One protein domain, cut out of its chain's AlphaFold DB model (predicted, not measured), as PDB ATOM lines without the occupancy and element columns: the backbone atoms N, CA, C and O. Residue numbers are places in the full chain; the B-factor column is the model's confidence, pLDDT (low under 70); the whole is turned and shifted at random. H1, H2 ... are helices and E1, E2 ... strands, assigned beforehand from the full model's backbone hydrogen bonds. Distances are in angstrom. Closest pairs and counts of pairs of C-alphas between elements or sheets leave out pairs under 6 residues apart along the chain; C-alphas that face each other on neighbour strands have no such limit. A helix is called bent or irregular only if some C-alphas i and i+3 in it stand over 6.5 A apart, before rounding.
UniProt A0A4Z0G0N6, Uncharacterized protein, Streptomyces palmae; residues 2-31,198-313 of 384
ATOM      1  N   LEU A   2     108.677  79.693 -46.029       44.62
ATOM      2  CA  LEU A   2     108.084  81.050 -45.989       44.62
ATOM      3  C   LEU A   2     108.028  81.640 -47.409       44.62
ATOM      4  O   LEU A   2     108.887  82.435 -47.749       44.62
ATOM      5  N   VAL A   3     107.034  81.245 -48.215       44.25
ATOM      6  CA  VAL A   3     106.371  82.103 -49.224       44.25
ATOM      7  C   VAL A   3     104.998  81.479 -49.522       44.25
ATOM      8  O   VAL A   3     104.844  80.729 -50.475       44.25
ATOM      9  N   THR A   4     103.999  81.746 -48.685       44.50
ATOM     10  CA  THR A   4     102.573  81.504 -48.983       44.50
ATOM     11  C   THR A   4     101.762  82.395 -48.046       44.50
ATOM     12  O   THR A   4     101.495  82.027 -46.909       44.50
ATOM     13  N   GLY A   5     101.437  83.615 -48.477       40.62
ATOM     14  CA  GLY A   5     100.681  84.549 -47.629       40.62
ATOM     15  C   GLY A   5      99.985  85.700 -48.355       40.62
ATOM     16  O   GLY A   5      98.983  86.193 -47.861       40.62
ATOM     17  N   ALA A   6     100.434  86.097 -49.549       47.94
ATOM     18  CA  ALA A   6      99.897  87.295 -50.205       47.94
ATOM     19  C   ALA A   6      98.626  87.070 -51.055       47.94
ATOM     20  O   ALA A   6      97.914  88.026 -51.341       47.94
ATOM     21  N   ALA A   7      98.299  85.834 -51.448       51.94
ATOM     22  CA  ALA A   7      97.132  85.569 -52.303       51.94
ATOM     23  C   ALA A   7      95.797  85.477 -51.534       51.94
ATOM     24  O   ALA A   7      94.736  85.577 -52.140       51.94
ATOM     25  N   ALA A   8      95.832  85.297 -50.209       48.72
ATOM     26  CA  ALA A   8      94.625  85.118 -49.403       48.72
ATOM     27  C   ALA A   8      93.926  86.447 -49.060       48.72
ATOM     28  O   ALA A   8      92.700  86.497 -49.043       48.72
ATOM     29  N   CYS A   9      94.676  87.534 -48.844       53.81
ATOM     30  CA  CYS A   9      94.095  88.829 -48.466       53.81
ATOM     31  C   CYS A   9      93.240  89.444 -49.589       53.81
ATOM     32  O   CYS A   9      92.113  89.853 -49.334       53.81
ATOM     33  N   GLY A  10      93.708  89.405 -50.843       52.69
ATOM     34  CA  GLY A  10      92.971  89.992 -51.972       52.69
ATOM     35  C   GLY A  10      91.680  89.252 -52.355       52.69
ATOM     36  O   GLY A  10      90.762  89.857 -52.903       52.69
ATOM     37  N   VAL A  11      91.574  87.952 -52.056       59.03
ATOM     38  CA  VAL A  11      90.337  87.178 -52.279       59.03
ATOM     39  C   VAL A  11      89.303  87.484 -51.191       59.03
ATOM     40  O   VAL A  11      88.122  87.632 -51.494       59.03
ATOM     41  N   VAL A  12      89.740  87.630 -49.936       61.75
ATOM     42  CA  VAL A  12      88.860  87.960 -48.802       61.75
ATOM     43  C   VAL A  12      88.302  89.385 -48.916       61.75
ATOM     44  O   VAL A  12      87.112  89.590 -48.667       61.75
ATOM     45  N   GLU A  13      89.116  90.354 -49.340       61.00
ATOM     46  CA  GLU A  13      88.667  91.735 -49.581       61.00
ATOM     47  C   GLU A  13      87.605  91.810 -50.688       61.00
ATOM     48  O   GLU A  13      86.553  92.411 -50.474       61.00
ATOM     49  N   ASN A  14      87.811  91.124 -51.820       58.88
ATOM     50  CA  ASN A  14      86.851  91.108 -52.933       58.88
ATOM     51  C   ASN A  14      85.500  90.474 -52.532       58.88
ATOM     52  O   ASN A  14      84.441  91.018 -52.834       58.88
ATOM     53  N   ILE A  15      85.520  89.364 -51.781       65.75
ATOM     54  CA  ILE A  15      84.292  88.724 -51.264       65.75
ATOM     55  C   ILE A  15      83.537  89.671 -50.318       65.75
ATOM     56  O   ILE A  15      82.306  89.737 -50.351       65.75
ATOM     57  N   THR A  16      84.261  90.422 -49.486       78.75
ATOM     58  CA  THR A  16      83.656  91.334 -48.506       78.75
ATOM     59  C   THR A  16      83.056  92.568 -49.182       78.75
ATOM     60  O   THR A  16      81.930  92.944 -48.861       78.75
ATOM     61  N   ALA A  17      83.762  93.170 -50.142       83.88
ATOM     62  CA  ALA A  17      83.283  94.327 -50.896       83.88
ATOM     63  C   ALA A  17      82.080  93.971 -51.788       83.88
ATOM     64  O   ALA A  17      81.064  94.664 -51.760       83.88
ATOM     65  N   GLY A  18      82.142  92.837 -52.497       79.25
ATOM     66  CA  GLY A  18      81.018  92.338 -53.294       79.25
ATOM     67  C   GLY A  18      79.771  92.060 -52.449       79.25
ATOM     68  O   GLY A  18      78.662  92.411 -52.852       79.25
ATOM     69  N   LYS A  19      79.937  91.509 -51.237       84.06
ATOM     70  CA  LYS A  19      78.822  91.320 -50.300       84.06
ATOM     71  C   LYS A  19      78.221  92.648 -49.833       84.06
ATOM     72  O   LYS A  19      77.001  92.770 -49.838       84.06
ATOM     73  N   LYS A  20      79.045  93.638 -49.465       87.50
ATOM     74  CA  LYS A  20      78.557  94.975 -49.073       87.50
ATOM     75  C   LYS A  20      77.709  95.607 -50.174       87.50
ATOM     76  O   LYS A  20      76.640  96.130 -49.883       87.50
ATOM     77  N   LEU A  21      78.170  95.522 -51.422       85.50
ATOM     78  CA  LEU A  21      77.438  96.053 -52.568       85.50
ATOM     79  C   LEU A  21      76.113  95.309 -52.797       85.50
ATOM     80  O   LEU A  21      75.082  95.946 -53.004       85.50
ATOM     81  N   SER A  22      76.122  93.975 -52.708       83.56
ATOM     82  CA  SER A  22      74.900  93.165 -52.803       83.56
ATOM     83  C   SER A  22      73.889  93.536 -51.718       83.56
ATOM     84  O   SER A  22      72.734  93.802 -52.038       83.56
ATOM     85  N   ASP A  23      74.328  93.609 -50.459       89.31
ATOM     86  CA  ASP A  23      73.472  93.953 -49.321       89.31
ATOM     87  C   ASP A  23      72.905  95.390 -49.478       89.31
ATOM     88  O   ASP A  23      71.745  95.650 -49.151       89.31
ATOM     89  N   ALA A  24      73.692  96.324 -50.031       90.56
ATOM     90  CA  ALA A  24      73.254  97.693 -50.320       90.56
ATOM     91  C   ALA A  24      72.191  97.762 -51.430       90.56
ATOM     92  O   ALA A  24      71.228  98.527 -51.318       90.56
ATOM     93  N   ALA A  25      72.335  96.950 -52.483       86.00
ATOM     94  CA  ALA A  25      71.339  96.816 -53.543       86.00
ATOM     95  C   ALA A  25      70.064  96.098 -53.056       86.00
ATOM     96  O   ALA A  25      68.960  96.459 -53.467       86.00
ATOM     97  N   ASP A  26      70.188  95.111 -52.163       85.69
ATOM     98  CA  ASP A  26      69.044  94.429 -51.541       85.69
ATOM     99  C   ASP A  26      68.176  95.416 -50.752       85.69
ATOM    100  O   ASP A  26      66.963  95.478 -50.959       85.69
ATOM    101  N   ARG A  27      68.802  96.273 -49.941       90.44
ATOM    102  CA  ARG A  27      68.107  97.314 -49.168       90.44
ATOM    103  C   ARG A  27      67.370  98.338 -50.023       90.44
ATOM    104  O   ARG A  27      66.357  98.879 -49.586       90.44
ATOM    105  N   LEU A  28      67.842  98.605 -51.240       88.06
ATOM    106  CA  LEU A  28      67.115  99.451 -52.185       88.06
ATOM    107  C   LEU A  28      65.802  98.780 -52.623       88.06
ATOM    108  O   LEU A  28      64.759  99.427 -52.689       88.06
ATOM    109  N   GLY A  29      65.834  97.464 -52.844       85.50
ATOM    110  CA  GLY A  29      64.667  96.647 -53.178       85.50
ATOM    111  C   GLY A  29      63.660  96.466 -52.034       85.50
ATOM    112  O   GLY A  29      62.479  96.236 -52.297       85.50
ATOM    113  N   GLU A  30      64.093  96.608 -50.779       92.12
ATOM    114  CA  GLU A  30      63.222  96.584 -49.590       92.12
ATOM    115  C   GLU A  30      62.310  97.825 -49.491       92.12
ATOM    116  O   GLU A  30      61.282  97.807 -48.803       92.12
ATOM    117  N   ARG A  31      62.653  98.909 -50.199       91.62
ATOM    118  CA  ARG A  31      61.861 100.144 -50.229       91.62
ATOM    119  C   ARG A  31      60.578  99.952 -51.037       91.62
ATOM    120  O   ARG A  31      60.493  99.109 -51.921       91.62
ATOM    121  N   PRO A 198      57.206  97.276 -62.900       49.31
ATOM    122  CA  PRO A 198      58.005  97.106 -61.688       49.31
ATOM    123  C   PRO A 198      58.950  95.902 -61.802       49.31
ATOM    124  O   PRO A 198      60.010  95.907 -61.170       49.31
ATOM    125  N   GLU A 199      58.636  94.908 -62.647       50.75
ATOM    126  CA  GLU A 199      59.586  93.851 -62.968       50.75
ATOM    127  C   GLU A 199      60.807  94.382 -63.722       50.75
ATOM    128  O   GLU A 199      61.871  93.796 -63.573       50.75
ATOM    129  N   ALA A 200      60.719  95.483 -64.478       53.03
ATOM    130  CA  ALA A 200      61.877  96.105 -65.124       53.03
ATOM    131  C   ALA A 200      62.861  96.666 -64.087       53.03
ATOM    132  O   ALA A 200      64.063  96.430 -64.193       53.03
ATOM    133  N   GLY A 201      62.358  97.329 -63.037       50.00
ATOM    134  CA  GLY A 201      63.180  97.811 -61.920       50.00
ATOM    135  C   GLY A 201      63.836  96.665 -61.144       50.00
ATOM    136  O   GLY A 201      65.036  96.695 -60.872       50.00
ATOM    137  N   ARG A 202      63.079  95.596 -60.866       58.97
ATOM    138  CA  ARG A 202      63.615  94.371 -60.254       58.97
ATOM    139  C   ARG A 202      64.652  93.682 -61.146       58.97
ATOM    140  O   ARG A 202      65.718  93.324 -60.662       58.97
ATOM    141  N   LYS A 203      64.375  93.523 -62.442       57.09
ATOM    142  CA  LYS A 203      65.280  92.893 -63.416       57.09
ATOM    143  C   LYS A 203      66.538  93.727 -63.645       57.09
ATOM    144  O   LYS A 203      67.590  93.135 -63.846       57.09
ATOM    145  N   ALA A 204      66.471  95.056 -63.554       55.16
ATOM    146  CA  ALA A 204      67.650  95.920 -63.557       55.16
ATOM    147  C   ALA A 204      68.519  95.687 -62.309       55.16
ATOM    148  O   ALA A 204      69.725  95.483 -62.435       55.16
ATOM    149  N   LEU A 205      67.913  95.610 -61.117       62.03
ATOM    150  CA  LEU A 205      68.630  95.262 -59.882       62.03
ATOM    151  C   LEU A 205      69.224  93.847 -59.941       62.03
ATOM    152  O   LEU A 205      70.380  93.649 -59.571       62.03
ATOM    153  N   ASP A 206      68.481  92.868 -60.454       63.28
ATOM    154  CA  ASP A 206      68.958  91.494 -60.639       63.28
ATOM    155  C   ASP A 206      70.030  91.401 -61.740       63.28
ATOM    156  O   ASP A 206      70.945  90.577 -61.658       63.28
ATOM    157  N   ALA A 207      69.972  92.267 -62.758       60.19
ATOM    158  CA  ALA A 207      71.006  92.392 -63.778       60.19
ATOM    159  C   ALA A 207      72.304  92.917 -63.176       60.19
ATOM    160  O   ALA A 207      73.333  92.266 -63.365       60.19
ATOM    161  N   ILE A 208      72.228  93.997 -62.392       59.91
ATOM    162  CA  ILE A 208      73.351  94.548 -61.627       59.91
ATOM    163  C   ILE A 208      73.931  93.458 -60.714       59.91
ATOM    164  O   ILE A 208      75.117  93.153 -60.807       59.91
ATOM    165  N   LYS A 209      73.107  92.763 -59.920       64.12
ATOM    166  CA  LYS A 209      73.564  91.654 -59.055       64.12
ATOM    167  C   LYS A 209      74.229  90.520 -59.835       64.12
ATOM    168  O   LYS A 209      75.274  90.019 -59.425       64.12
ATOM    169  N   GLY A 210      73.631  90.098 -60.949       62.12
ATOM    170  CA  GLY A 210      74.134  88.987 -61.759       62.12
ATOM    171  C   GLY A 210      75.485  89.291 -62.403       62.12
ATOM    172  O   GLY A 210      76.378  88.449 -62.358       62.12
ATOM    173  N   VAL A 211      75.639  90.515 -62.909       60.59
ATOM    174  CA  VAL A 211      76.891  91.030 -63.470       60.59
ATOM    175  C   VAL A 211      77.980  91.105 -62.392       60.59
ATOM    176  O   VAL A 211      79.113  90.660 -62.596       60.59
ATOM    177  N   LEU A 212      77.621  91.601 -61.204       59.94
ATOM    178  CA  LEU A 212      78.543  91.751 -60.079       59.94
ATOM    179  C   LEU A 212      79.034  90.409 -59.508       59.94
ATOM    180  O   LEU A 212      80.150  90.320 -59.000       59.94
ATOM    181  N   ALA A 213      78.221  89.355 -59.600       60.09
ATOM    182  CA  ALA A 213      78.516  88.061 -58.989       60.09
ATOM    183  C   ALA A 213      79.521  87.195 -59.769       60.09
ATOM    184  O   ALA A 213      80.015  86.211 -59.210       60.09
ATOM    185  N   ARG A 214      79.794  87.486 -61.050       56.59
ATOM    186  CA  ARG A 214      80.539  86.554 -61.920       56.59
ATOM    187  C   ARG A 214      81.763  87.136 -62.618       56.59
ATOM    188  O   ARG A 214      82.698  86.372 -62.845       56.59
ATOM    189  N   GLU A 215      81.812  88.439 -62.909       59.25
ATOM    190  CA  GLU A 215      82.796  88.951 -63.885       59.25
ATOM    191  C   GLU A 215      83.576  90.211 -63.483       59.25
ATOM    192  O   GLU A 215      84.388  90.719 -64.260       59.25
ATOM    193  N   VAL A 216      83.406  90.700 -62.255       68.75
ATOM    194  CA  VAL A 216      84.052  91.938 -61.802       68.75
ATOM    195  C   VAL A 216      84.915  91.732 -60.567       68.75
ATOM    196  O   VAL A 216      84.617  90.948 -59.667       68.75
ATOM    197  N   LYS A 217      86.018  92.478 -60.516       78.38
ATOM    198  CA  LYS A 217      86.775  92.666 -59.276       78.38
ATOM    199  C   LYS A 217      86.170  93.854 -58.550       78.38
ATOM    200  O   LYS A 217      86.214  94.951 -59.101       78.38
ATOM    201  N   VAL A 218      85.643  93.627 -57.353       83.62
ATOM    202  CA  VAL A 218      85.105  94.682 -56.495       83.62
ATOM    203  C   VAL A 218      86.154  95.042 -55.449       83.62
ATOM    204  O   VAL A 218      86.734  94.170 -54.797       83.62
ATOM    205  N   ARG A 219      86.431  96.335 -55.312       86.25
ATOM    206  CA  ARG A 219      87.330  96.900 -54.306       86.25
ATOM    207  C   ARG A 219      86.566  97.878 -53.436       86.25
ATOM    208  O   ARG A 219      85.690  98.577 -53.923       86.25
ATOM    209  N   ASP A 220      86.908  97.905 -52.160       88.69
ATOM    210  CA  ASP A 220      86.407  98.893 -51.213       88.69
ATOM    211  C   ASP A 220      87.446 100.016 -51.123       88.69
ATOM    212  O   ASP A 220      88.557  99.784 -50.645       88.69
ATOM    213  N   GLU A 221      87.114 101.199 -51.643       89.56
ATOM    214  CA  GLU A 221      87.980 102.390 -51.608       89.56
ATOM    215  C   GLU A 221      87.788 103.191 -50.301       89.56
ATOM    216  O   GLU A 221      88.392 104.246 -50.096       89.56
ATOM    217  N   GLY A 222      86.989 102.660 -49.371       87.75
ATOM    218  CA  GLY A 222      86.712 103.247 -48.073       87.75
ATOM    219  C   GLY A 222      85.509 104.184 -48.077       87.75
ATOM    220  O   GLY A 222      84.752 104.292 -49.041       87.75
ATOM    221  N   SER A 223      85.323 104.857 -46.942       89.56
ATOM    222  CA  SER A 223      84.206 105.773 -46.724       89.56
ATOM    223  C   SER A 223      84.701 107.195 -46.509       89.56
ATOM    224  O   SER A 223      85.646 107.429 -45.750       89.56
ATOM    225  N   LYS A 224      84.019 108.153 -47.127       88.31
ATOM    226  CA  LYS A 224      84.252 109.584 -46.957       88.31
ATOM    227  C   LYS A 224      82.908 110.282 -46.789       88.31
ATOM    228  O   LYS A 224      81.970 109.996 -47.517       88.31
ATOM    229  N   ASP A 225      82.812 111.167 -45.798       88.38
ATOM    230  CA  ASP A 225      81.614 111.983 -45.552       88.38
ATOM    231  C   ASP A 225      80.306 111.171 -45.393       88.38
ATOM    232  O   ASP A 225      79.224 111.660 -45.679       88.38
ATOM    233  N   GLY A 226      80.401 109.924 -44.906       87.69
ATOM    234  CA  GLY A 226      79.254 109.017 -44.735       87.69
ATOM    235  C   GLY A 226      78.943 108.134 -45.950       87.69
ATOM    236  O   GLY A 226      78.192 107.169 -45.812       87.69
ATOM    237  N   VAL A 227      79.585 108.382 -47.092       94.19
ATOM    238  CA  VAL A 227      79.430 107.605 -48.328       94.19
ATOM    239  C   VAL A 227      80.589 106.624 -48.471       94.19
ATOM    240  O   VAL A 227      81.754 106.993 -48.344       94.19
ATOM    241  N   THR A 228      80.279 105.351 -48.698       93.69
ATOM    242  CA  THR A 228      81.265 104.296 -48.981       93.69
ATOM    243  C   THR A 228      81.365 104.073 -50.480       93.69
ATOM    244  O   THR A 228      80.340 103.851 -51.117       93.69
ATOM    245  N   HIS A 229      82.586 104.072 -51.011       94.44
ATOM    246  CA  HIS A 229      82.854 103.854 -52.429       94.44
ATOM    247  C   HIS A 229      83.317 102.421 -52.677       94.44
ATOM    248  O   HIS A 229      84.324 101.962 -52.126       94.44
ATOM    249  N   LEU A 230      82.569 101.699 -53.508       91.00
ATOM    250  CA  LEU A 230      82.892 100.341 -53.927       91.00
ATOM    251  C   LEU A 230      83.140 100.346 -55.433       91.00
ATOM    252  O   LEU A 230      82.219 100.567 -56.205       91.00
ATOM    253  N   VAL A 231      84.365 100.072 -55.873       90.88
ATOM    254  CA  VAL A 231      84.723 100.104 -57.296       90.88
ATOM    255  C   VAL A 231      84.682  98.700 -57.879       90.88
ATOM    256  O   VAL A 231      85.489  97.845 -57.505       90.88
ATOM    257  N   ALA A 232      83.781  98.456 -58.829       87.31
ATOM    258  CA  ALA A 232      83.761  97.234 -59.625       87.31
ATOM    259  C   ALA A 232      84.431  97.471 -60.983       87.31
ATOM    260  O   ALA A 232      84.078  98.391 -61.713       87.31
ATOM    261  N   THR A 233      85.393  96.629 -61.355       87.12
ATOM    262  CA  THR A 233      86.053  96.704 -62.669       87.12
ATOM    263  C   THR A 233      85.744  95.467 -63.496       87.12
ATOM    264  O   THR A 233      86.015  94.349 -63.042       87.12
ATOM    265  N   GLY A 234      85.251  95.666 -64.721       82.88
ATOM    266  CA  GLY A 234      84.903  94.584 -65.644       82.88
ATOM    267  C   GLY A 234      84.974  94.987 -67.118       82.88
ATOM    268  O   GLY A 234      85.056  96.180 -67.418       82.88
ATOM    269  N   PRO A 235      84.982  94.009 -68.041       83.56
ATOM    270  CA  PRO A 235      84.937  94.267 -69.477       83.56
ATOM    271  C   PRO A 235      83.563  94.818 -69.875       83.56
ATOM    272  O   PRO A 235      82.545  94.153 -69.688       83.56
ATOM    273  N   VAL A 236      83.526  96.034 -70.420       80.88
ATOM    274  CA  VAL A 236      82.285  96.756 -70.755       80.88
ATOM    275  C   VAL A 236      81.355  95.969 -71.677       80.88
ATOM    276  O   VAL A 236      80.143  95.971 -71.471       80.88
ATOM    277  N   ARG A 237      81.915  95.239 -72.648       80.88
ATOM    278  CA  ARG A 237      81.151  94.432 -73.597       80.88
ATOM    279  C   ARG A 237      80.331  93.373 -72.873       80.88
ATOM    280  O   ARG A 237      79.150  93.213 -73.184       80.88
ATOM    281  N   THR A 238      80.914  92.688 -71.886       77.25
ATOM    282  CA  THR A 238      80.164  91.718 -71.083       77.25
ATOM    283  C   THR A 238      79.067  92.406 -70.274       77.25
ATOM    284  O   THR A 238      77.924  91.953 -70.305       77.25
ATOM    285  N   LEU A 239      79.384  93.522 -69.603       73.12
ATOM    286  CA  LEU A 239      78.417  94.254 -68.774       73.12
ATOM    287  C   LEU A 239      77.187  94.666 -69.598       73.12
ATOM    288  O   LEU A 239      76.055  94.360 -69.221       73.12
ATOM    289  N   LEU A 240      77.408  95.297 -70.755       72.75
ATOM    290  CA  LEU A 240      76.338  95.727 -71.655       72.75
ATOM    291  C   LEU A 240      75.560  94.538 -72.222       72.75
ATOM    292  O   LEU A 240      74.332  94.569 -72.232       72.75
ATOM    293  N   THR A 241      76.245  93.469 -72.639       75.12
ATOM    294  CA  THR A 241      75.587  92.274 -73.192       75.12
ATOM    295  C   THR A 241      74.663  91.618 -72.170       75.12
ATOM    296  O   THR A 241      73.545  91.227 -72.509       75.12
ATOM    297  N   GLU A 242      75.086  91.522 -70.908       71.56
ATOM    298  CA  GLU A 242      74.251  90.969 -69.844       71.56
ATOM    299  C   GLU A 242      73.061  91.866 -69.495       71.56
ATOM    300  O   GLU A 242      71.949  91.359 -69.330       71.56
ATOM    301  N   ILE A 243      73.277  93.180 -69.375       69.06
ATOM    302  CA  ILE A 243      72.210  94.141 -69.064       69.06
ATOM    303  C   ILE A 243      71.168  94.126 -70.182       69.06
ATOM    304  O   ILE A 243      69.985  93.894 -69.926       69.06
ATOM    305  N   VAL A 244      71.604  94.290 -71.430       71.38
ATOM    306  CA  VAL A 244      70.713  94.310 -72.591       71.38
ATOM    307  C   VAL A 244      70.024  92.959 -72.778       71.38
ATOM    308  O   VAL A 244      68.821  92.916 -73.029       71.38
ATOM    309  N   GLY A 245      70.736  91.847 -72.575       68.81
ATOM    310  CA  GLY A 245      70.159  90.504 -72.622       68.81
ATOM    311  C   GLY A 245      69.052  90.278 -71.587       68.81
ATOM    312  O   GLY A 245      68.067  89.605 -71.890       68.81
ATOM    313  N   LYS A 246      69.174  90.870 -70.392       67.81
ATOM    314  CA  LYS A 246      68.165  90.787 -69.321       67.81
ATOM    315  C   LYS A 246      67.009  91.777 -69.507       67.81
ATOM    316  O   LYS A 246      65.887  91.455 -69.121       67.81
ATOM    317  N   LEU A 247      67.253  92.941 -70.115       62.12
ATOM    318  CA  LEU A 247      66.227  93.958 -70.386       62.12
ATOM    319  C   LEU A 247      65.412  93.676 -71.657       62.12
ATOM    320  O   LEU A 247      64.222  93.981 -71.695       62.12
ATOM    321  N   ARG A 248      66.001  93.051 -72.685       66.19
ATOM    322  CA  ARG A 248      65.331  92.771 -73.971       66.19
ATOM    323  C   ARG A 248      63.992  92.040 -73.845       66.19
ATOM    324  O   ARG A 248      63.040  92.493 -74.472       66.19
ATOM    325  N   PRO A 249      63.872  90.940 -73.076       62.34
ATOM    326  CA  PRO A 249      62.594  90.252 -72.913       62.34
ATOM    327  C   PRO A 249      61.505  91.140 -72.304       62.34
ATOM    328  O   PRO A 249      60.339  90.888 -72.543       62.34
ATOM    329  N   VAL A 250      61.885  92.166 -71.537       57.38
ATOM    330  CA  VAL A 250      60.959  93.095 -70.876       57.38
ATOM    331  C   VAL A 250      60.464  94.160 -71.844       57.38
ATOM    332  O   VAL A 250      59.279  94.463 -71.882       57.38
ATOM    333  N   LEU A 251      61.374  94.729 -72.636       56.94
ATOM    334  CA  LEU A 251      61.016  95.781 -73.585       56.94
ATOM    335  C   LEU A 251      60.298  95.233 -74.819       56.94
ATOM    336  O   LEU A 251      59.487  95.942 -75.393       56.94
ATOM    337  N   LYS A 252      60.519  93.965 -75.190       56.53
ATOM    338  CA  LYS A 252      59.797  93.308 -76.296       56.53
ATOM    339  C   LYS A 252      58.277  93.294 -76.130       56.53
ATOM    340  O   LYS A 252      57.578  93.246 -77.134       56.53
ATOM    341  N   ASP A 253      57.785  93.352 -74.897       47.34
ATOM    342  CA  ASP A 253      56.352  93.388 -74.603       47.34
ATOM    343  C   ASP A 253      55.792  94.830 -74.578       47.34
ATOM    344  O   ASP A 253      54.607  95.035 -74.308       47.34
ATOM    345  N   MET A 254      56.626  95.845 -74.858       44.44
ATOM    346  CA  MET A 254      56.218  97.248 -74.926       44.44
ATOM    347  C   MET A 254      55.941  97.680 -76.376       44.44
ATOM    348  O   MET A 254      56.854  97.624 -77.210       44.44
ATOM    349  N   PRO A 255      54.723  98.171 -76.683       35.44
ATOM    350  CA  PRO A 255      54.415  98.741 -77.991       35.44
ATOM    351  C   PRO A 255      55.261  99.999 -78.238       35.44
ATOM    352  O   PRO A 255      55.356 100.866 -77.370       35.44
ATOM    353  N   GLY A 256      55.895 100.084 -79.410       40.62
ATOM    354  CA  GLY A 256      56.768 101.205 -79.784       40.62
ATOM    355  C   GLY A 256      58.126 101.245 -79.069       40.62
ATOM    356  O   GLY A 256      58.766 102.294 -79.048       40.62
ATOM    357  N   SER A 257      58.572 100.142 -78.454       44.44
ATOM    358  CA  SER A 257      59.908 100.091 -77.853       44.44
ATOM    359  C   SER A 257      61.007 100.181 -78.919       44.44
ATOM    360  O   SER A 257      60.933  99.481 -79.932       44.44
ATOM    361  N   PRO A 258      62.053 101.005 -78.705       50.44
ATOM    362  CA  PRO A 258      63.219 100.972 -79.574       50.44
ATOM    363  C   PRO A 258      63.861  99.590 -79.470       50.44
ATOM    364  O   PRO A 258      64.004  99.034 -78.372       50.44
ATOM    365  N   GLU A 259      64.243  99.017 -80.609       57.53
ATOM    366  CA  GLU A 259      64.903  97.723 -80.616       57.53
ATOM    367  C   GLU A 259      66.251  97.854 -79.895       57.53
ATOM    368  O   GLU A 259      67.196  98.456 -80.401       57.53
ATOM    369  N   LEU A 260      66.340  97.321 -78.671       66.94
ATOM    370  CA  LEU A 260      67.611  97.324 -77.953       66.94
ATOM    371  C   LEU A 260      68.671  96.563 -78.759       66.94
ATOM    372  O   LEU A 260      68.332  95.512 -79.328       66.94
ATOM    373  N   PRO A 261      69.947  96.995 -78.688       67.38
ATOM    374  CA  PRO A 261      71.055  96.324 -79.349       67.38
ATOM    375  C   PRO A 261      71.068  94.819 -79.068       67.38
ATOM    376  O   PRO A 261      70.801  94.340 -77.967       67.38
ATOM    377  N   THR A 262      71.372  94.018 -80.069       71.31
ATOM    378  CA  THR A 262      71.623  92.592 -79.909       71.31
ATOM    379  C   THR A 262      73.039  92.374 -79.364       71.31
ATOM    380  O   THR A 262      73.927  93.212 -79.494       71.31
ATOM    381  N   ALA A 263      73.311  91.178 -78.839       73.19
ATOM    382  CA  ALA A 263      74.687  90.769 -78.549       73.19
ATOM    383  C   ALA A 263      75.593  90.769 -79.802       73.19
ATOM    384  O   ALA A 263      76.812  90.735 -79.664       73.19
ATOM    385  N   LYS A 264      75.020  90.764 -81.019       74.56
ATOM    386  CA  LYS A 264      75.786  90.919 -82.261       74.56
ATOM    387  C   LYS A 264      76.173  92.381 -82.482       74.56
ATOM    388  O   LYS A 264      77.330  92.613 -82.800       74.56
ATOM    389  N   ASP A 265      75.264  93.315 -82.227       76.44
ATOM    390  CA  ASP A 265      75.499  94.760 -82.385       76.44
ATOM    391  C   ASP A 265      76.526  95.252 -81.355       76.44
ATOM    392  O   ASP A 265      77.398  96.064 -81.641       76.44
ATOM    393  N   LEU A 266      76.524  94.651 -80.161       79.38
ATOM    394  CA  LEU A 266      77.509  94.940 -79.116       79.38
ATOM    395  C   LEU A 266      78.904  94.338 -79.377       79.38
ATOM    396  O   LEU A 266      79.817  94.572 -78.583       79.38
ATOM    397  N   LYS A 267      79.119  93.573 -80.459       77.69
ATOM    398  CA  LYS A 267      80.461  93.051 -80.795       77.69
ATOM    399  C   LYS A 267      81.438  94.158 -81.166       77.69
ATOM    400  O   LYS A 267      82.639  93.984 -80.956       77.69
ATOM    401  N   GLU A 268      80.930  95.259 -81.705       75.12
ATOM    402  CA  GLU A 268      81.733  96.409 -82.120       75.12
ATOM    403  C   GLU A 268      82.161  97.268 -80.927       75.12
ATOM    404  O   GLU A 268      83.194  97.930 -80.987       75.12
ATOM    405  N   VAL A 269      81.454  97.170 -79.794       76.88
ATOM    406  CA  VAL A 269      81.869  97.819 -78.546       76.88
ATOM    407  C   VAL A 269      83.220  97.243 -78.117       76.88
ATOM    408  O   VAL A 269      83.320  96.019 -77.962       76.88
ATOM    409  N   PRO A 270      84.262  98.063 -77.892       78.81
ATOM    410  CA  PRO A 270      85.564  97.573 -77.455       78.81
ATOM    411  C   PRO A 270      85.452  96.755 -76.170       78.81
ATOM    412  O   PRO A 270      84.752  97.144 -75.241       78.81
ATOM    413  N   ASP A 271      86.183  95.642 -76.070       81.19
ATOM    414  CA  ASP A 271      86.239  94.834 -74.840       81.19
ATOM    415  C   ASP A 271      87.180  95.456 -73.787       81.19
ATOM    416  O   ASP A 271      88.026  94.806 -73.167       81.19
ATOM    417  N   THR A 272      87.081  96.776 -73.634       83.50
ATOM    418  CA  THR A 272      87.881  97.560 -72.700       83.50
ATOM    419  C   THR A 272      87.297  97.425 -71.301       83.50
ATOM    420  O   THR A 272      86.084  97.349 -71.097       83.50
ATOM    421  N   ARG A 273      88.173  97.395 -70.292       83.75
ATOM    422  CA  ARG A 273      87.729  97.412 -68.900       83.75
ATOM    423  C   ARG A 273      87.308  98.815 -68.495       83.75
ATOM    424  O   ARG A 273      88.106  99.740 -68.615       83.75
ATOM    425  N   ILE A 274      86.109  98.926 -67.939       86.31
ATOM    426  CA  ILE A 274      85.623 100.141 -67.285       86.31
ATOM    427  C   ILE A 274      85.515  99.914 -65.778       86.31
ATOM    428  O   ILE A 274      85.434  98.771 -65.309       86.31
ATOM    429  N   ALA A 275      85.564 101.008 -65.026       89.12
ATOM    430  CA  ALA A 275      85.367 101.019 -63.587       89.12
ATOM    431  C   ALA A 275      84.017 101.667 -63.278       89.12
ATOM    432  O   ALA A 275      83.766 102.786 -63.713       89.12
ATOM    433  N   LEU A 276      83.188 100.947 -62.530       89.25
ATOM    434  CA  LEU A 276      81.939 101.426 -61.957       89.25
ATOM    435  C   LEU A 276      82.201 101.744 -60.482       89.25
ATOM    436  O   LEU A 276      82.556 100.838 -59.725       89.25
ATOM    437  N   ASP A 277      82.068 103.002 -60.087       92.19
ATOM    438  CA  ASP A 277      82.166 103.454 -58.699       92.19
ATOM    439  C   ASP A 277      80.762 103.491 -58.090       92.19
ATOM    440  O   ASP A 277      79.916 104.275 -58.505       92.19
ATOM    441  N   PHE A 278      80.491 102.589 -57.150       92.62
ATOM    442  CA  PHE A 278      79.213 102.502 -56.457       92.62
ATOM    443  C   PHE A 278      79.279 103.286 -55.149       92.62
ATOM    444  O   PHE A 278      80.033 102.931 -54.239       92.62
ATOM    445  N   SER A 279      78.406 104.281 -55.024       94.88
ATOM    446  CA  SER A 279      78.227 105.084 -53.818       94.88
ATOM    447  C   SER A 279      77.182 104.445 -52.903       94.88
ATOM    448  O   SER A 279      76.010 104.298 -53.268       94.88
ATOM    449  N   VAL A 280      77.586 104.074 -51.689       94.50
ATOM    450  CA  VAL A 280      76.722 103.466 -50.666       94.50
ATOM    451  C   VAL A 280      76.615 104.389 -49.455       94.50
ATOM    452  O   VAL A 280      77.579 104.554 -48.707       94.50
ATOM    453  N   GLU A 281      75.425 104.932 -49.221       94.25
ATOM    454  CA  GLU A 281      75.106 105.827 -48.103       94.25
ATOM    455  C   GLU A 281      74.151 105.118 -47.135       94.25
ATOM    456  O   GLU A 281      73.188 104.473 -47.551       94.25
ATOM    457  N   ASP A 282      74.455 105.141 -45.833       91.00
ATOM    458  CA  ASP A 282      73.690 104.428 -44.792       91.00
ATOM    459  C   ASP A 282      73.453 102.927 -45.082       91.00
ATOM    460  O   ASP A 282      72.496 102.289 -44.623       91.00
ATOM    461  N   GLY A 283      74.372 102.326 -45.841       90.25
ATOM    462  CA  GLY A 283      74.290 100.937 -46.279       90.25
ATOM    463  C   GLY A 283      73.226 100.693 -47.350       90.25
ATOM    464  O   GLY A 283      72.779  99.558 -47.472       90.25
ATOM    465  N   VAL A 284      72.786 101.721 -48.073       92.06
ATOM    466  CA  VAL A 284      71.907 101.616 -49.242       92.06
ATOM    467  C   VAL A 284      72.635 102.167 -50.461       92.06
ATOM    468  O   VAL A 284      73.383 103.137 -50.361       92.06
ATOM    469  N   LEU A 285      72.442 101.529 -51.613       91.31
ATOM    470  CA  LEU A 285      72.987 102.043 -52.864       91.31
ATOM    471  C   LEU A 285      72.341 103.400 -53.187       91.31
ATOM    472  O   LEU A 285      71.116 103.496 -53.238       91.31
ATOM    473  N   SER A 286      73.178 104.417 -53.380       93.62
ATOM    474  CA  SER A 286      72.784 105.815 -53.613       93.62
ATOM    475  C   SER A 286      73.205 106.323 -54.990       93.62
ATOM    476  O   SER A 286      72.519 107.161 -55.562       93.62
ATOM    477  N   GLY A 287      74.275 105.770 -55.570       91.88
ATOM    478  CA  GLY A 287      74.719 106.171 -56.899       91.88
ATOM    479  C   GLY A 287      75.684 105.192 -57.555       91.88
ATOM    480  O   GLY A 287      76.254 104.327 -56.884       91.88
ATOM    481  N   VAL A 288      75.846 105.326 -58.869       91.38
ATOM    482  CA  VAL A 288      76.861 104.651 -59.681       91.38
ATOM    483  C   VAL A 288      77.441 105.638 -60.679       91.38
ATOM    484  O   VAL A 288      76.711 106.161 -61.514       91.38
ATOM    485  N   ASP A 289      78.755 105.803 -60.643       92.25
ATOM    486  CA  ASP A 289      79.505 106.636 -61.575       92.25
ATOM    487  C   ASP A 289      80.420 105.770 -62.446       92.25
ATOM    488  O   ASP A 289      81.030 104.801 -61.986       92.25
ATOM    489  N   THR A 290      80.554 106.116 -63.723       90.44
ATOM    490  CA  THR A 290      81.510 105.463 -64.627       90.44
ATOM    491  C   THR A 290      82.091 106.450 -65.622       90.44
ATOM    492  O   THR A 290      81.446 107.416 -66.002       90.44
ATOM    493  N   ASP A 291      83.308 106.184 -66.089       90.81
ATOM    494  CA  ASP A 291      83.925 106.909 -67.202       90.81
ATOM    495  C   ASP A 291      83.904 106.023 -68.451       90.81
ATOM    496  O   ASP A 291      84.535 104.964 -68.485       90.81
ATOM    497  N   LEU A 292      83.155 106.450 -69.465       85.94
ATOM    498  CA  LEU A 292      83.074 105.808 -70.773       85.94
ATOM    499  C   LEU A 292      84.160 106.280 -71.743       85.94
ATOM    500  O   LEU A 292      84.273 105.720 -72.831       85.94
ATOM    501  N   GLY A 293      84.991 107.254 -71.364       83.31
ATOM    502  CA  GLY A 293      86.109 107.720 -72.187       83.31
ATOM    503  C   GLY A 293      86.980 106.587 -72.765       83.31
ATOM    504  O   GLY A 293      87.298 106.625 -73.950       83.31
ATOM    505  N   PRO A 294      87.306 105.518 -72.006       81.25
ATOM    506  CA  PRO A 294      88.073 104.380 -72.520       81.25
ATOM    507  C   PRO A 294      87.426 103.587 -73.671       81.25
ATOM    508  O   PRO A 294      88.100 102.732 -74.249       81.25
ATOM    509  N   LEU A 295      86.143 103.809 -73.982       75.44
ATOM    510  CA  LEU A 295      85.454 103.164 -75.108       75.44
ATOM    511  C   LEU A 295      85.759 103.819 -76.451       75.44
ATOM    512  O   LEU A 295      85.585 103.179 -77.482       75.44
ATOM    513  N   PHE A 296      86.225 105.062 -76.452       75.81
ATOM    514  CA  PHE A 296      86.489 105.792 -77.681       75.81
ATOM    515  C   PHE A 296      87.998 105.858 -77.884       75.81
ATOM    516  O   PHE A 296      88.724 106.516 -77.135       75.81
ATOM    517  N   THR A 297      88.485 105.142 -78.892       67.81
ATOM    518  CA  THR A 297      89.916 105.051 -79.211       67.81
ATOM    519  C   THR A 297      90.516 106.379 -79.658       67.81
ATOM    520  O   THR A 297      91.711 106.602 -79.461       67.81
ATOM    521  N   ASP A 298      89.677 107.261 -80.196       68.88
ATOM    522  CA  ASP A 298      90.066 108.553 -80.764       68.88
ATOM    523  C   ASP A 298      89.937 109.708 -79.762       68.88
ATOM    524  O   ASP A 298      90.388 110.825 -80.027       68.88
ATOM    525  N   LEU A 299      89.401 109.445 -78.561       70.25
ATOM    526  CA  LEU A 299      89.386 110.447 -77.503       70.25
ATOM    527  C   LEU A 299      90.817 110.801 -77.087       70.25
ATOM    528  O   LEU A 299      91.641 109.951 -76.732       70.25
ATOM    529  N   LYS A 300      91.106 112.107 -77.072       69.94
ATOM    530  CA  LYS A 300      92.374 112.645 -76.567       69.94
ATOM    531  C   LYS A 300      92.638 112.095 -75.160       69.94
ATOM    532  O   LYS A 300      91.776 112.139 -74.284       69.94
ATOM    533  N   LYS A 301      93.866 111.619 -74.919       67.94
ATOM    534  CA  LYS A 301      94.281 111.090 -73.607       67.94
ATOM    535  C   LYS A 301      93.911 112.052 -72.474       67.94
ATOM    536  O   LYS A 301      94.360 113.196 -72.461       67.94
ATOM    537  N   GLY A 302      93.175 111.539 -71.489       69.25
ATOM    538  CA  GLY A 302      92.758 112.282 -70.296       69.25
ATOM    539  C   GLY A 302      91.387 112.948 -70.410       69.25
ATOM    540  O   GLY A 302      90.909 113.482 -69.410       69.25
ATOM    541  N   LEU A 303      90.748 112.894 -71.578       80.81
ATOM    542  CA  LEU A 303      89.364 113.308 -71.740       80.81
ATOM    543  C   LEU A 303      88.435 112.204 -71.224       80.81
ATOM    544  O   LEU A 303      88.657 111.023 -71.488       80.81
ATOM    545  N   ARG A 304      87.443 112.601 -70.427       85.56
ATOM    546  CA  ARG A 304      86.511 111.697 -69.751       85.56
ATOM    547  C   ARG A 304      85.112 111.910 -70.289       85.56
ATOM    548  O   ARG A 304      84.721 113.061 -70.477       85.56
ATOM    549  N   LEU A 305      84.373 110.820 -70.436       87.25
ATOM    550  CA  LEU A 305      82.933 110.847 -70.655       87.25
ATOM    551  C   LEU A 305      82.286 110.212 -69.423       87.25
ATOM    552  O   LEU A 305      82.069 109.000 -69.416       87.25
ATOM    553  N   PRO A 306      82.078 110.985 -68.342       91.25
ATOM    554  CA  PRO A 306      81.375 110.466 -67.185       91.25
ATOM    555  C   PRO A 306      79.953 110.038 -67.573       91.25
ATOM    556  O   PRO A 306      79.423 110.455 -68.600       91.25
ATOM    557  N   LEU A 307      79.375 109.168 -66.760       90.44
ATOM    558  CA  LEU A 307      77.955 108.867 -66.688       90.44
ATOM    559  C   LEU A 307      77.630 108.596 -65.224       90.44
ATOM    560  O   LEU A 307      78.402 107.909 -64.548       90.44
ATOM    561  N   SER A 308      76.482 109.089 -64.780       90.62
ATOM    562  CA  SER A 308      75.997 108.967 -63.412       90.62
ATOM    563  C   SER A 308      74.594 108.356 -63.396       90.62
ATOM    564  O   SER A 308      73.745 108.623 -64.254       90.62
ATOM    565  N   LEU A 309      74.375 107.485 -62.417       89.50
ATOM    566  CA  LEU A 309      73.079 106.945 -62.036       89.50
ATOM    567  C   LEU A 309      72.864 107.224 -60.553       89.50
ATOM    568  O   LEU A 309      73.597 106.695 -59.728       89.50
ATOM    569  N   GLU A 310      71.829 107.972 -60.202       92.88
ATOM    570  CA  GLU A 310      71.426 108.233 -58.820       92.88
ATOM    571  C   GLU A 310      70.238 107.344 -58.431       92.88
ATOM    572  O   GLU A 310      69.294 107.167 -59.206       92.88
ATOM    573  N   PHE A 311      70.263 106.800 -57.213       90.75
ATOM    574  CA  PHE A 311      69.196 105.985 -56.637       90.75
ATOM    575  C   PHE A 311      68.613 106.673 -55.403       90.75
ATOM    576  O   PHE A 311      69.272 106.811 -54.373       90.75
ATOM    577  N   ALA A 312      67.332 107.028 -55.469       91.44
ATOM    578  CA  ALA A 312      66.630 107.717 -54.390       91.44
ATOM    579  C   ALA A 312      65.275 107.068 -54.079       91.44
ATOM    580  O   ALA A 312      64.741 106.263 -54.845       91.44
ATOM    581  N   GLU A 313      64.670 107.418 -52.941       91.25
ATOM    582  CA  GLU A 313      63.233 107.172 -52.778       91.25
ATOM    583  C   GLU A 313      62.452 108.096 -53.706       91.25
ATOM    584  O   GLU A 313      62.696 109.301 -53.742       91.25
TER     585      GLU A 313
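What this domain is: This is residues 2 to 31 and 198 to 313 of the 384 residues of an uncharacterized protein of Streptomyces palmae (UniProt A0A4Z0G0N6). A twisted wall of five strands is crossed on one face by the long helix H1; H2 lies beside H1, and H3 beside H2. Residues 2 to 9 stick out; the body without them spans 41 by 40 by 27 A. The printed part has 146 residues, with named elements in the order H1 H2 E1 E2 H3 E3 E4 E5; the antiparallel sheet runs E1 E2 E3 E4 E5, and the class is mixed. It is compact, radius of gyration of the C-alphas 16.9 A, spanning 61 by 42 by 30 A.

How they stand to each other: E1, residues 217 to 224, and E2, residues 227 to 235, form a hairpin; N 219 and O 231 are 2.8 A apart. E2 neighbours E3, residues 273 to 281, with N 230 and O 278 at 2.9 A. E3, E4, residues 284 to 291, and E5, residues 306 to 312, form a meander, each strand the antiparallel neighbour of the one before, by two hairpins; N 277 and O 289 are 2.8 A apart, as are N 288 and O 309. H1, residues 6 to 29, is on the sheet, height 8.1 A, and runs across the strands, at 70 degrees to E2 on the local plane. H2, residues 198 to 214, touches residues 18 to 29 of H1 alone, closest C-alphas Ser 22 and Lys 209, 6.6 A, at a shallow tilt of 3 degrees, opposite ways; its residues 211 to 214 only graze the sheet. H3, residues 236 to 251, touches H2, closest C-alphas Ala 207 and Ile 243, 5.7 A, at a shallow tilt of 26 degrees, opposite ways. H1 and H3, apart from each other, are the helices of two layers, helices on one face of a sheet. O i to N i+4 pairs within hydrogen-bond range are 18 of 20 in H1, 12 of 13 in H2 and 10 of 12 in H3.

Where its parts are: H1 begins at C-alpha 6 (99.897, 87.295, -50.205) and is 36.6 A long; E3 is 25.7 A, E2 25.6 A and H2 24.9 A. H3, 21.5 A, has a kink of 26 degrees near residue 245 and is only just irregular, C-alphas 246 and 249 being 6.7 A apart. E5 ends at C-alpha 312 (66.630, 107.717, -54.390).

The domain as a whole: The C-alphas farthest apart, of Leu 2 and Pro 255, are 64.9 A apart. Residues 32 to 197 are not printed; C-alphas 31 and 198 are 12.5 A apart. The links H3 to E3 and E4 to E5 are long. Mean pLDDT of the printed part is 74.7, with 56 residues under 70, among them 2 to 15, 198 to 216 and 245 to 261.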